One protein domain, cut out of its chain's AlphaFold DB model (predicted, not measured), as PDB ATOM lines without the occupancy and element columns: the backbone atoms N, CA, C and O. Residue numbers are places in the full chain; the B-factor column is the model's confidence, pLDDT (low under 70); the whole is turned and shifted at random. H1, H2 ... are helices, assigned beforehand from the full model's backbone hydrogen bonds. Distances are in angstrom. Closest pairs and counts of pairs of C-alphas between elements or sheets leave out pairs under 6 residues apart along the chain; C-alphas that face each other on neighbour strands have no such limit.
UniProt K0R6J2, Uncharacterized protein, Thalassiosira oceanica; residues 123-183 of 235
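This is residues 123 to 183 of the 235 residues of an uncharacterized protein of Thalassiosira oceanica (UniProt K0R6J2). One long helix, H1, makes the long axis of a rod; H2 packs crosswise on its residues 146 to 148, and the chain then folds back through H3 to H4, which packs on residues 137 to 144. Residues 125 to 131 stick out. The 61 printed residues, all helix in class, hold H1, H2, H3 and H4 in that order and no named strand. The whole is only just loose, close to compact, with a radius of gyration of the C-alphas of 12.9 A and spans of 41 by 18 by 17 A.

H1, residues 126 to 149, is 35.0 A long from C-alpha 126 at (130.723, 166.031, 155.491). H2 is residues 155 to 164, 14.1 A; H3, 170 to 173; H4, 177 to 181, ending at C-alpha (127.741, 170.828, 128.842).

H1 and H2 touch, about perpendicular at 83 degrees; their closest C-alphas, Met 147 and Ala 158, are 5.2 A apart. H1 touches H4, closest at C-alphas Ser 140 and Val 180, 5.2 A. H3 and H1 are near each other. In H1, H2 and H4 every O i to N i+4 pair is within hydrogen-bond range; H3 is too short for one.

The printed part has no cut, and its three links are tight. Residues 182 to 183 have pLDDT under 70.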
ATOM      1  N   SER A 123     137.112 157.986 154.599       75.19
ATOM      2  CA  SER A 123     135.846 158.510 154.090       75.19
ATOM      3  C   SER A 123     135.909 160.032 154.117       75.19
ATOM      4  O   SER A 123     136.214 160.603 155.160       75.19
ATOM      5  N   TYR A 124     135.559 160.688 153.008       82.56
ATOM      6  CA  TYR A 124     135.381 162.140 152.989       82.56
ATOM      7  C   TYR A 124     134.435 162.573 154.111       82.56
ATOM      8  O   TYR A 124     133.303 162.070 154.206       82.56
ATOM      9  N   THR A 125     134.880 163.516 154.940       88.44
ATOM     10  CA  THR A 125     134.027 164.108 155.969       88.44
ATOM     11  C   THR A 125     132.880 164.883 155.307       88.44
ATOM     12  O   THR A 125     132.959 165.247 154.127       88.44
ATOM     13  N   PRO A 126     131.777 165.166 156.023       88.88
ATOM     14  CA  PRO A 126     130.723 166.031 155.491       88.88
ATOM     15  C   PRO A 126     131.247 167.399 155.028       88.88
ATOM     16  O   PRO A 126     130.741 167.944 154.048       88.88
ATOM     17  N   LEU A 127     132.280 167.922 155.698       92.31
ATOM     18  CA  LEU A 127     132.944 169.163 155.314       92.31
ATOM     19  C   LEU A 127     133.718 169.004 153.999       92.31
ATOM     20  O   LEU A 127     133.515 169.811 153.096       92.31
ATOM     21  N   ASP A 128     134.513 167.942 153.846       89.88
ATOM     22  CA  ASP A 128     135.251 167.672 152.599       89.88
ATOM     23  C   ASP A 128     134.302 167.537 151.410       89.88
ATOM     24  O   ASP A 128     134.549 168.080 150.338       89.88
ATOM     25  N   LYS A 129     133.166 166.854 151.611       88.94
ATOM     26  CA  LYS A 129     132.122 166.726 150.586       88.94
ATOM     27  C   LYS A 129     131.553 168.084 150.188       88.94
ATOM     28  O   LYS A 129     131.323 168.312 149.003       88.94
ATOM     29  N   LYS A 130     131.319 168.972 151.158       92.25
ATOM     30  CA  LYS A 130     130.815 170.325 150.902       92.25
ATOM     31  C   LYS A 130     131.836 171.153 150.121       92.25
ATOM     32  O   LYS A 130     131.478 171.724 149.096       92.25
ATOM     33  N   ILE A 131     133.097 171.150 150.556       92.88
ATOM     34  CA  ILE A 131     134.194 171.842 149.866       92.88
ATOM     35  C   ILE A 131     134.318 171.314 148.436       92.88
ATOM     36  O   ILE A 131     134.343 172.098 147.494       92.88
ATOM     37  N   PHE A 132     134.303 169.993 148.258       89.50
ATOM     38  CA  PHE A 132     134.346 169.364 146.941       89.50
ATOM     39  C   PHE A 132     133.168 169.781 146.047       89.50
ATOM     40  O   PHE A 132     133.337 170.044 144.862       89.50
ATOM     41  N   GLN A 133     131.953 169.876 146.589       89.12
ATOM     42  CA  GLN A 133     130.806 170.359 145.815       89.12
ATOM     43  C   GLN A 133     130.974 171.822 145.392       89.12
ATOM     44  O   GLN A 133     130.696 172.164 144.242       89.12
ATOM     45  N   GLU A 134     131.434 172.683 146.298       93.19
ATOM     46  CA  GLU A 134     131.672 174.099 146.014       93.19
ATOM     47  C   GLU A 134     132.765 174.288 144.953       93.19
ATOM     48  O   GLU A 134     132.565 175.061 144.009       93.19
ATOM     49  N   THR A 135     133.867 173.532 145.040       92.50
ATOM     50  CA  THR A 135     134.944 173.566 144.039       92.50
ATOM     51  C   THR A 135     134.455 173.079 142.680       92.50
ATOM     52  O   THR A 135     134.665 173.767 141.685       92.50
ATOM     53  N   MET A 136     133.703 171.978 142.625       90.12
ATOM     54  CA  MET A 136     133.120 171.460 141.379       90.12
ATOM     55  C   MET A 136     132.159 172.466 140.722       90.12
ATOM     56  O   MET A 136     132.169 172.657 139.502       90.12
ATOM     57  N   ILE A 137     131.347 173.175 141.517       90.19
ATOM     58  CA  ILE A 137     130.469 174.238 141.008       90.19
ATOM     59  C   ILE A 137     131.290 175.403 140.451       90.19
ATOM     60  O   ILE A 137     131.002 175.863 139.341       90.19
ATOM     61  N   ALA A 138     132.283 175.889 141.198       93.50
ATOM     62  CA  ALA A 138     133.143 176.986 140.761       93.50
ATOM     63  C   ALA A 138     133.878 176.636 139.459       93.50
ATOM     64  O   ALA A 138     133.865 177.419 138.505       93.50
ATOM     65  N   GLU A 139     134.406 175.419 139.385       95.00
ATOM     66  CA  GLU A 139     135.156 174.912 138.244       95.00
ATOM     67  C   GLU A 139     134.271 174.756 137.004       95.00
ATOM     68  O   GLU A 139     134.581 175.262 135.923       95.00
ATOM     69  N   SER A 140     133.063 174.207 137.171       94.00
ATOM     70  CA  SER A 140     132.093 174.137 136.074       94.00
ATOM     71  C   SER A 140     131.723 175.520 135.518       94.00
ATOM     72  O   SER A 140     131.538 175.682 134.308       94.00
ATOM     73  N   LYS A 141     131.636 176.546 136.382       94.50
ATOM     74  CA  LYS A 141     131.375 177.934 135.972       94.50
ATOM     75  C   LYS A 141     132.570 178.519 135.221       94.50
ATOM     76  O   LYS A 141     132.354 179.213 134.226       94.50
ATOM     77  N   ARG A 142     133.803 178.237 135.661       96.69
ATOM     78  CA  ARG A 142     135.040 178.645 134.974       96.69
ATOM     79  C   ARG A 142     135.069 178.091 133.551       96.69
ATOM     80  O   ARG A 142     135.178 178.868 132.602       96.69
ATOM     81  N   ILE A 143     134.866 176.783 133.395       95.38
ATOM     82  CA  ILE A 143     134.884 176.123 132.083       95.38
ATOM     83  C   ILE A 143     133.770 176.669 131.180       95.38
ATOM     84  O   ILE A 143     134.018 176.979 130.018       95.38
ATOM     85  N   LYS A 144     132.557 176.896 131.706       94.00
ATOM     86  CA  LYS A 144     131.473 177.532 130.931       94.00
ATOM     87  C   LYS A 144     131.841 178.920 130.416       94.00
ATOM     88  O   LYS A 144     131.556 179.228 129.262       94.00
ATOM     89  N   LYS A 145     132.475 179.753 131.247       95.38
ATOM     90  CA  LYS A 145     132.945 181.080 130.820       95.38
ATOM     91  C   LYS A 145     133.970 180.965 129.692       95.38
ATOM     92  O   LYS A 145     133.857 181.695 128.711       95.38
ATOM     93  N   LEU A 146     134.903 180.016 129.789       96.19
ATOM     94  CA  LEU A 146     135.864 179.736 128.717       96.19
ATOM     95  C   LEU A 146     135.162 179.300 127.428       96.19
ATOM     96  O   LEU A 146     135.470 179.817 126.358       96.19
ATOM     97  N   MET A 147     134.167 178.413 127.518       94.44
ATOM     98  CA  MET A 147     133.400 177.975 126.350       94.44
ATOM     99  C   MET A 147     132.704 179.148 125.652       94.44
ATOM    100  O   MET A 147     132.789 179.257 124.431       94.44
ATOM    101  N   VAL A 148     132.078 180.058 126.406       93.94
ATOM    102  CA  VAL A 148     131.458 181.273 125.846       93.94
ATOM    103  C   VAL A 148     132.509 182.181 125.190       93.94
ATOM    104  O   VAL A 148     132.270 182.710 124.104       93.94
ATOM    105  N   ALA A 149     133.695 182.310 125.789       95.69
ATOM    106  CA  ALA A 149     134.778 183.138 125.258       95.69
ATOM    107  C   ALA A 149     135.357 182.625 123.923       95.69
ATOM    108  O   ALA A 149     135.835 183.431 123.127       95.69
ATOM    109  N   THR A 150     135.280 181.318 123.637       94.12
ATOM    110  CA  THR A 150     135.799 180.741 122.375       94.12
ATOM    111  C   THR A 150     134.996 181.103 121.119       94.12
ATOM    112  O   THR A 150     135.443 180.784 120.015       94.12
ATOM    113  N   LYS A 151     133.827 181.752 121.260       91.06
ATOM    114  CA  LYS A 151     132.948 182.192 120.153       91.06
ATOM    115  C   LYS A 151     132.593 181.088 119.139       91.06
ATOM    116  O   LYS A 151     132.359 181.369 117.969       91.06
ATOM    117  N   GLN A 152     132.557 179.827 119.570       93.88
ATOM    118  CA  GLN A 152     132.147 178.713 118.711       93.88
ATOM    119  C   GLN A 152     130.620 178.650 118.588       93.88
ATOM    120  O   GLN A 152     129.897 178.986 119.525       93.88
ATOM    121  N   SER A 153     130.123 178.162 117.449       87.75
ATOM    122  CA  SER A 153     128.682 178.047 117.164       87.75
ATOM    123  C   SER A 153     127.964 177.005 118.031       87.75
ATOM    124  O   SER A 153     126.755 177.084 118.237       87.75
ATOM    125  N   SER A 154     128.699 176.021 118.556       90.31
ATOM    126  CA  SER A 154     128.167 174.916 119.351       90.31
ATOM    127  C   SER A 154     129.018 174.660 120.587       90.31
ATOM    128  O   SER A 154     130.247 174.663 120.532       90.31
ATOM    129  N   ALA A 155     128.366 174.314 121.701       88.00
ATOM    130  CA  ALA A 155     129.040 173.902 122.934       88.00
ATOM    131  C   ALA A 155     129.978 172.696 122.727       88.00
ATOM    132  O   ALA A 155     131.000 172.573 123.399       88.00
ATOM    133  N   LYS A 156     129.656 171.801 121.781       89.06
ATOM    134  CA  LYS A 156     130.526 170.660 121.448       89.06
ATOM    135  C   LYS A 156     131.835 171.133 120.816       89.06
ATOM    136  O   LYS A 156     132.895 170.614 121.161       89.06
ATOM    137  N   ASP A 157     131.755 172.113 119.924       92.56
ATOM    138  CA  ASP A 157     132.915 172.636 119.206       92.56
ATOM    139  C   ASP A 157     133.749 173.552 120.103       92.56
ATOM    140  O   ASP A 157     134.972 173.441 120.094       92.56
ATOM    141  N   ALA A 158     133.105 174.330 120.985       94.50
ATOM    142  CA  ALA A 158     133.769 175.054 122.073       94.50
ATOM    143  C   ALA A 158     134.599 174.112 122.956       94.50
ATOM    144  O   ALA A 158     135.786 174.340 123.167       94.50
ATOM    145  N   MET A 159     134.004 173.009 123.425       93.50
ATOM    146  CA  MET A 159     134.715 172.034 124.258       93.50
ATOM    147  C   MET A 159     135.868 171.362 123.501       93.50
ATOM    148  O   MET A 159     136.973 171.235 124.020       93.50
ATOM    149  N   LYS A 160     135.635 170.965 122.243       94.25
ATOM    150  CA  LYS A 160     136.678 170.383 121.386       94.25
ATOM    151  C   LYS A 160     137.834 171.361 121.172       94.25
ATOM    152  O   LYS A 160     138.981 170.927 121.151       94.25
ATOM    153  N   HIS A 161     137.538 172.648 121.009       96.44
ATOM    154  CA  HIS A 161     138.550 173.691 120.895       96.44
ATOM    155  C   HIS A 161     139.366 173.808 122.186       96.44
ATOM    156  O   HIS A 161     140.584 173.714 122.112       96.44
ATOM    157  N   LEU A 162     138.716 173.927 123.353       95.75
ATOM    158  CA  LEU A 162     139.392 174.041 124.657       95.75
ATOM    159  C   LEU A 162     140.306 172.850 124.974       95.75
ATOM    160  O   LEU A 162     141.401 173.040 125.499       95.75
ATOM    161  N   LEU A 163     139.867 171.639 124.623       95.31
ATOM    162  CA  LEU A 163     140.663 170.419 124.763       95.31
ATOM    163  C   LEU A 163     141.872 170.418 123.821       95.31
ATOM    164  O   LEU A 163     142.975 170.071 124.225       95.31
ATOM    165  N   LYS A 164     141.682 170.822 122.559       96.44
ATOM    166  CA  LYS A 164     142.773 170.898 121.577       96.44
ATOM    167  C   LYS A 164     143.804 171.964 121.930       96.44
ATOM    168  O   LYS A 164     144.990 171.739 121.725       96.44
ATOM    169  N   SER A 165     143.361 173.106 122.451       96.62
ATOM    170  CA  SER A 165     144.242 174.186 122.897       96.62
ATOM    171  C   SER A 165     144.868 173.923 124.269       96.62
ATOM    172  O   SER A 165     145.580 174.787 124.769       96.62
ATOM    173  N   SER A 166     144.598 172.765 124.889       94.69
ATOM    174  CA  SER A 166     145.055 172.407 126.241       94.69
ATOM    175  C   SER A 166     144.716 173.463 127.303       94.69
ATOM    176  O   SER A 166     145.402 173.595 128.310       94.69
ATOM    177  N   THR A 167     143.656 174.244 127.076       96.00
ATOM    178  CA  THR A 167     143.178 175.264 128.026       96.00
ATOM    179  C   THR A 167     142.396 174.626 129.173       96.00
ATOM    180  O   THR A 167     142.297 175.197 130.257       96.00
ATOM    181  N   VAL A 168     141.823 173.452 128.908       94.06
ATOM    182  CA  VAL A 168     141.172 172.582 129.885       94.06
ATOM    183  C   VAL A 168     141.676 171.166 129.628       94.06
ATOM    184  O   VAL A 168     141.715 170.729 128.472       94.06
ATOM    185  N   SER A 169     142.074 170.458 130.681       93.62
ATOM    186  CA  SER A 169     142.504 169.064 130.591       93.62
ATOM    187  C   SER A 169     141.303 168.112 130.574       93.62
ATOM    188  O   SER A 169     140.188 168.459 130.969       93.62
ATOM    189  N   ILE A 170     141.515 166.879 130.108       88.50
ATOM    190  CA  ILE A 170     140.465 165.850 130.151       88.50
ATOM    191  C   ILE A 170     140.091 165.543 131.605       88.50
ATOM    192  O   ILE A 170     138.906 165.425 131.906       88.50
ATOM    193  N   ASP A 171     141.077 165.485 132.499       85.38
ATOM    194  CA  ASP A 171     140.878 165.151 133.912       85.38
ATOM    195  C   ASP A 171     140.036 166.199 134.647       85.38
ATOM    196  O   ASP A 171     139.224 165.844 135.497       85.38
ATOM    197  N   GLU A 172     140.148 167.476 134.266       86.44
ATOM    198  CA  GLU A 172     139.292 168.551 134.788       86.44
ATOM    199  C   GLU A 172     137.821 168.387 134.374       86.44
ATOM    200  O   GLU A 172     136.922 168.896 135.040       86.44
ATOM    201  N   ILE A 173     137.543 167.693 133.268       87.00
ATOM    202  CA  ILE A 173     136.181 167.525 132.744       87.00
ATOM    203  C   ILE A 173     135.512 166.266 133.300       87.00
ATOM    204  O   ILE A 173     134.279 166.236 133.407       87.00
ATOM    205  N   VAL A 174     136.290 165.239 133.656       83.00
ATOM    206  CA  VAL A 174     135.755 163.978 134.185       83.00
ATOM    207  C   VAL A 174     134.963 164.247 135.468       83.00
ATOM    208  O   VAL A 174     135.474 164.771 136.452       83.00
ATOM    209  N   GLY A 175     133.677 163.896 135.464       79.69
ATOM    210  CA  GLY A 175     132.747 164.153 136.569       79.69
ATOM    211  C   GLY A 175     132.039 165.517 136.531       79.69
ATOM    212  O   GLY A 175     131.030 165.691 137.222       79.69
ATOM    213  N   LEU A 176     132.489 166.462 135.694       87.69
ATOM    214  CA  LEU A 176     131.860 167.774 135.475       87.69
ATOM    215  C   LEU A 176     131.053 167.864 134.175       87.69
ATOM    216  O   LEU A 176     130.431 168.895 133.905       87.69
ATOM    217  N   GLU A 177     130.996 166.798 133.377       86.62
ATOM    218  CA  GLU A 177     130.445 166.808 132.015       86.62
ATOM    219  C   GLU A 177     129.002 167.312 131.998       86.62
ATOM    220  O   GLU A 177     128.606 168.121 131.158       86.62
ATOM    221  N   HIS A 178     128.218 166.848 132.968       80.88
ATOM    222  CA  HIS A 178     126.818 167.212 133.116       80.88
ATOM    223  C   HIS A 178     126.625 168.676 133.529       80.88
ATOM    224  O   HIS A 178     125.686 169.326 133.068       80.88
ATOM    225  N   MET A 179     127.515 169.200 134.374       84.75
ATOM    226  CA  MET A 179     127.459 170.586 134.821       84.75
ATOM    227  C   MET A 179     127.864 171.512 133.686       84.75
ATOM    228  O   MET A 179     127.154 172.478 133.427       84.75
ATOM    229  N   VAL A 180     128.965 171.203 132.998       85.88
ATOM    230  CA  VAL A 180     129.582 172.044 131.969       85.88
ATOM    231  C   VAL A 180     128.762 172.070 130.685       85.88
ATOM    232  O   VAL A 180     128.439 173.148 130.191       85.88
ATOM    233  N   LEU A 181     128.372 170.906 130.162       80.81
ATOM    234  CA  LEU A 181     127.741 170.828 128.842       80.81
ATOM    235  C   LEU A 181     126.272 171.254 128.846       80.81
ATOM    236  O   LEU A 181     125.696 171.374 127.768       80.81
ATOM    237  N   GLY A 182     125.655 171.456 130.020       67.94
ATOM    238  CA  GLY A 182     124.290 171.980 130.194       67.94
ATOM    239  C   GLY A 182     123.172 171.114 129.599       67.94
ATOM    240  O   GLY A 182     121.996 171.324 129.881       67.94
ATOM    241  N   LYS A 183     123.522 170.114 128.791       60.38
ATOM    242  CA  LYS A 183     122.604 169.144 128.229       60.38
ATOM    243  C   LYS A 183     122.109 168.277 129.365       60.38
ATOM    244  O   LYS A 183     122.907 167.695 130.092       60.38
TER     245      LYS A 183